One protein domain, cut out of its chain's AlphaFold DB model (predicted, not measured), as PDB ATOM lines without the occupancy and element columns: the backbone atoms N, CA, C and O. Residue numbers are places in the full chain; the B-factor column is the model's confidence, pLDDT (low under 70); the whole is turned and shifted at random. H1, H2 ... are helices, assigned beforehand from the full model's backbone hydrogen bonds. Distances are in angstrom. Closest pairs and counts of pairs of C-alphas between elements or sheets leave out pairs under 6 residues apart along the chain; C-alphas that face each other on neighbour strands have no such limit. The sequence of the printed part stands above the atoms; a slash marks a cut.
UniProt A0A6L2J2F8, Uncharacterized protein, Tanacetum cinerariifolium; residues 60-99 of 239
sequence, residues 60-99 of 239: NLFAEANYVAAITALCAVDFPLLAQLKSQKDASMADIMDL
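What this domain is: This is residues 60 to 99 of the 239 residues of an uncharacterized protein of Tanacetum cinerariifolium (UniProt A0A6L2J2F8). One long helix, H1, makes an arm that sticks out free, and past its end two short helices, H2 and H3, fold back beside each other as a small, loose head. The printed part has 40 residues with three named helices, H1, H2, H3 along the chain, and no named strand, an all-helix class. It is extended, with a radius of gyration of the C-alphas of 16.6 A, and a rod spanning 50 by 14 by 11 A.

Where its parts are: H1, residues 61 to 76, runs 22.3 A from C-alpha 61 at (168.615, 149.078, 153.491) to C-alpha 76 at (179.068, 168.154, 158.548). H2 is residues 80 to 87, 10.5 A long. H3 is residues 93 to 99, 9.8 A long, ending with C-alpha 99 at (196.859, 180.817, 150.980).

How they stand to each other: H1 is apart from H2 and from H3. H2 and H3 are close but not clearly touching; their closest C-alphas, of Leu 85 and Ile 96, are 7.5 A apart. Their lines stand at a shallow tilt of 30 degrees, opposite ways. In H1, H2 and H3 every O i to N i+4 pair is within hydrogen-bond range.

The domain as a whole: The two farthest C-alphas, of Asn 60 and Ser 92, are 49.6 A apart. The printed part has no cut, and both links are tight. Mean pLDDT of the printed part is 77.2; residues 60 to 63, 67, 70 to 71, 74 and 77 are under 70.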
ATOM      1  N   ASN A  60     170.217 146.205 150.222       61.12
ATOM      2  CA  ASN A  60     170.442 146.226 151.643       61.12
ATOM      3  C   ASN A  60     170.080 147.632 152.129       61.12
ATOM      4  O   ASN A  60     170.812 148.570 151.825       61.12
ATOM      5  N   LEU A  61     168.976 147.794 152.869       59.84
ATOM      6  CA  LEU A  61     168.615 149.078 153.491       59.84
ATOM      7  C   LEU A  61     169.792 149.662 154.294       59.84
ATOM      8  O   LEU A  61     169.913 150.873 154.447       59.84
ATOM      9  N   PHE A  62     170.704 148.804 154.757       61.12
ATOM     10  CA  PHE A  62     171.948 149.201 155.402       61.12
ATOM     11  C   PHE A  62     172.907 149.960 154.468       61.12
ATOM     12  O   PHE A  62     173.577 150.886 154.907       61.12
ATOM     13  N   ALA A  63     172.980 149.612 153.180       68.00
ATOM     14  CA  ALA A  63     173.810 150.321 152.205       68.00
ATOM     15  C   ALA A  63     173.279 151.736 151.926       68.00
ATOM     16  O   ALA A  63     174.065 152.674 151.831       68.00
ATOM     17  N   GLU A  64     171.956 151.901 151.866       72.75
ATOM     18  CA  GLU A  64     171.314 153.212 151.742       72.75
ATOM     19  C   GLU A  64     171.531 154.061 153.001       72.75
ATOM     20  O   GLU A  64     171.969 155.207 152.904       72.75
ATOM     21  N   ALA A  65     171.336 153.476 154.188       73.94
ATOM     22  CA  ALA A  65     171.613 154.146 155.456       73.94
ATOM     23  C   ALA A  65     173.086 154.576 155.575       73.94
ATOM     24  O   ALA A  65     173.363 155.702 155.982       73.94
ATOM     25  N   ASN A  66     174.029 153.725 155.158       71.25
ATOM     26  CA  ASN A  66     175.457 154.051 155.144       71.25
ATOM     27  C   ASN A  66     175.792 155.167 154.149       71.25
ATOM     28  O   ASN A  66     176.611 156.030 154.457       71.25
ATOM     29  N   TYR A  67     175.151 155.185 152.980       69.75
ATOM     30  CA  TYR A  67     175.322 156.255 152.001       69.75
ATOM     31  C   TYR A  67     174.811 157.598 152.538       69.75
ATOM     32  O   TYR A  67     175.530 158.596 152.500       69.75
ATOM     33  N   VAL A  68     173.604 157.620 153.111       73.00
ATOM     34  CA  VAL A  68     173.029 158.823 153.730       73.00
ATOM     35  C   VAL A  68     173.888 159.298 154.905       73.00
ATOM     36  O   VAL A  68     174.147 160.497 155.026       73.00
ATOM     37  N   ALA A  69     174.391 158.380 155.734       78.88
ATOM     38  CA  ALA A  69     175.298 158.703 156.832       78.88
ATOM     39  C   ALA A  69     176.621 159.302 156.329       78.88
ATOM     40  O   ALA A  69     177.078 160.301 156.879       78.88
ATOM     41  N   ALA A  70     177.204 158.754 155.259       68.62
ATOM     42  CA  ALA A  70     178.430 159.270 154.655       68.62
ATOM     43  C   ALA A  70     178.240 160.664 154.035       68.62
ATOM     44  O   ALA A  70     179.065 161.544 154.268       68.62
ATOM     45  N   ILE A  71     177.142 160.897 153.304       67.62
ATOM     46  CA  ILE A  71     176.786 162.224 152.773       67.62
ATOM     47  C   ILE A  71     176.595 163.220 153.921       67.62
ATOM     48  O   ILE A  71     177.144 164.315 153.879       67.62
ATOM     49  N   THR A  72     175.869 162.833 154.972       77.00
ATOM     50  CA  THR A  72     175.632 163.692 156.141       77.00
ATOM     51  C   THR A  72     176.935 164.030 156.860       77.00
ATOM     52  O   THR A  72     177.165 165.191 157.187       77.00
ATOM     53  N   ALA A  73     177.813 163.043 157.059       72.69
ATOM     54  CA  ALA A  73     179.130 163.252 157.649       72.69
ATOM     55  C   ALA A  73     179.977 164.197 156.788       72.69
ATOM     56  O   ALA A  73     180.573 165.123 157.322       72.69
ATOM     57  N   LEU A  74     179.969 164.029 155.463       67.62
ATOM     58  CA  LEU A  74     180.680 164.910 154.535       67.62
ATOM     59  C   LEU A  74     180.127 166.343 154.552       67.62
ATOM     60  O   LEU A  74     180.901 167.293 154.504       67.62
ATOM     61  N   CYS A  75     178.806 166.510 154.657       71.31
ATOM     62  CA  CYS A  75     178.167 167.818 154.811       71.31
ATOM     63  C   CYS A  75     178.453 168.473 156.171       71.31
ATOM     64  O   CYS A  75     178.401 169.696 156.264       71.31
ATOM     65  N   ALA A  76     178.723 167.679 157.210       75.38
ATOM     66  CA  ALA A  76     179.068 168.154 158.548       75.38
ATOM     67  C   ALA A  76     180.565 168.462 158.718       75.38
ATOM     68  O   ALA A  76     180.944 169.100 159.699       75.38
ATOM     69  N   VAL A  77     181.422 168.017 157.791       66.75
ATOM     70  CA  VAL A  77     182.816 168.457 157.749       66.75
ATOM     71  C   VAL A  77     182.820 169.920 157.333       66.75
ATOM     72  O   VAL A  77     182.577 170.261 156.175       66.75
ATOM     73  N   ASP A  78     183.118 170.795 158.289       74.00
ATOM     74  CA  ASP A  78     183.452 172.170 157.965       74.00
ATOM     75  C   ASP A  78     184.683 172.159 157.062       74.00
ATOM     76  O   ASP A  78     185.707 171.549 157.374       74.00
ATOM     77  N   PHE A  79     184.578 172.835 155.920       77.62
ATOM     78  CA  PHE A  79     185.701 173.082 155.028       77.62
ATOM     79  C   PHE A  79     186.267 174.464 155.371       77.62
ATOM     80  O   PHE A  79     185.893 175.445 154.720       77.62
ATOM     81  N   PRO A  80     187.159 174.594 156.377       76.12
ATOM     82  CA  PRO A  80     187.726 175.883 156.766       76.12
ATOM     83  C   PRO A  80     188.403 176.572 155.580       76.12
ATOM     84  O   PRO A  80     188.279 177.781 155.427       76.12
ATOM     85  N   LEU A  81     188.992 175.794 154.665       75.19
ATOM     86  CA  LEU A  81     189.553 176.289 153.410       75.19
ATOM     87  C   LEU A  81     188.496 176.962 152.514       75.19
ATOM     88  O   LEU A  81     188.756 178.003 151.920       75.19
ATOM     89  N   LEU A  82     187.287 176.399 152.436       77.50
ATOM     90  CA  LEU A  82     186.194 176.959 151.640       77.50
ATOM     91  C   LEU A  82     185.651 178.245 152.274       77.50
ATOM     92  O   LEU A  82     185.392 179.216 151.564       77.50
ATOM     93  N   ALA A  83     185.519 178.279 153.604       82.31
ATOM     94  CA  ALA A  83     185.149 179.489 154.335       82.31
ATOM     95  C   ALA A  83     186.198 180.601 154.151       82.31
ATOM     96  O   ALA A  83     185.844 181.760 153.924       82.31
ATOM     97  N   GLN A  84     187.482 180.241 154.163       81.69
ATOM     98  CA  GLN A  84     188.596 181.163 153.972       81.69
ATOM     99  C   GLN A  84     188.644 181.708 152.538       81.69
ATOM    100  O   GLN A  84     188.699 182.922 152.359       81.69
ATOM    101  N   LEU A  85     188.482 180.855 151.521       80.06
ATOM    102  CA  LEU A  85     188.341 181.281 150.123       80.06
ATOM    103  C   LEU A  85     187.130 182.196 149.920       80.06
ATOM    104  O   LEU A  85     187.226 183.220 149.249       80.06
ATOM    105  N   LYS A  86     185.996 181.874 150.552       84.31
ATOM    106  CA  LYS A  86     184.783 182.698 150.489       84.31
ATOM    107  C   LYS A  86     184.977 184.074 151.134       84.31
ATOM    108  O   LYS A  86     184.409 185.051 150.652       84.31
ATOM    109  N   SER A  87     185.787 184.165 152.190       86.50
ATOM    110  CA  SER A  87     186.139 185.439 152.835       86.50
ATOM    111  C   SER A  87     187.095 186.307 152.003       86.50
ATOM    112  O   SER A  87     187.144 187.518 152.192       86.50
ATOM    113  N   GLN A  88     187.801 185.707 151.042       89.00
ATOM    114  CA  GLN A  88     188.844 186.328 150.218       89.00
ATOM    115  C   GLN A  88     188.340 186.659 148.799       89.00
ATOM    116  O   GLN A  88     189.105 186.631 147.839       89.00
ATOM    117  N   LYS A  89     187.046 186.981 148.631       88.44
ATOM    118  CA  LYS A  89     186.447 187.204 147.295       88.44
ATOM    119  C   LYS A  89     187.089 188.352 146.499       88.44
ATOM    120  O   LYS A  89     186.993 188.367 145.277       88.44
ATOM    121  N   ASP A  90     187.697 189.307 147.201       94.25
ATOM    122  CA  ASP A  90     188.341 190.496 146.630       94.25
ATOM    123  C   ASP A  90     189.880 190.408 146.692       94.25
ATOM    124  O   ASP A  90     190.575 191.366 146.350       94.25
ATOM    125  N   ALA A  91     190.420 189.274 147.149       89.25
ATOM    126  CA  ALA A  91     191.853 189.060 147.262       89.25
ATOM    127  C   ALA A  91     192.491 188.860 145.887       89.25
ATOM    128  O   ALA A  91     191.873 188.337 144.951       89.25
ATOM    129  N   SER A  92     193.747 189.276 145.746       93.19
ATOM    130  CA  SER A  92     194.449 189.089 144.487       93.19
ATOM    131  C   SER A  92     194.768 187.606 144.268       93.19
ATOM    132  O   SER A  92     194.890 186.824 145.208       93.19
ATOM    133  N   MET A  93     194.966 187.202 143.010       80.75
ATOM    134  CA  MET A  93     195.404 185.836 142.688       80.75
ATOM    135  C   MET A  93     196.703 185.455 143.426       80.75
ATOM    136  O   MET A  93     196.902 184.288 143.747       80.75
ATOM    137  N   ALA A  94     197.580 186.426 143.707       83.56
ATOM    138  CA  ALA A  94     198.797 186.189 144.475       83.56
ATOM    139  C   ALA A  94     198.479 185.790 145.924       83.56
ATOM    140  O   ALA A  94     199.029 184.804 146.399       83.56
ATOM    141  N   ASP A  95     197.536 186.481 146.568       85.81
ATOM    142  CA  ASP A  95     197.106 186.199 147.944       85.81
ATOM    143  C   ASP A  95     196.376 184.851 148.042       85.81
ATOM    144  O   ASP A  95     196.592 184.081 148.975       85.81
ATOM    145  N   ILE A  96     195.555 184.515 147.038       83.88
ATOM    146  CA  ILE A  96     194.892 183.206 146.951       83.88
ATOM    147  C   ILE A  96     195.930 182.088 146.783       83.88
ATOM    148  O   ILE A  96     195.834 181.057 147.446       83.88
ATOM    149  N   MET A  97     196.936 182.270 145.922       81.25
ATOM    150  CA  MET A  97     198.007 181.281 145.760       81.25
ATOM    151  C   MET A  97     198.870 181.144 147.014       81.25
ATOM    152  O   MET A  97     199.285 180.030 147.320       81.25
ATOM    153  N   ASP A  98     199.125 182.237 147.732       84.94
ATOM    154  CA  ASP A  98     199.852 182.213 149.003       84.94
ATOM    155  C   ASP A  98     199.066 181.450 150.078       84.94
ATOM    156  O   ASP A  98     199.624 180.611 150.776       84.94
ATOM    157  N   LEU A  99     197.737 181.601 150.109       83.00
ATOM    158  CA  LEU A  99     196.859 180.817 150.980       83.00
ATOM    159  C   LEU A  99     196.896 179.304 150.683       83.00
ATOM    160  O   LEU A  99     196.755 178.485 151.591       83.00
TER     161      LEU A  99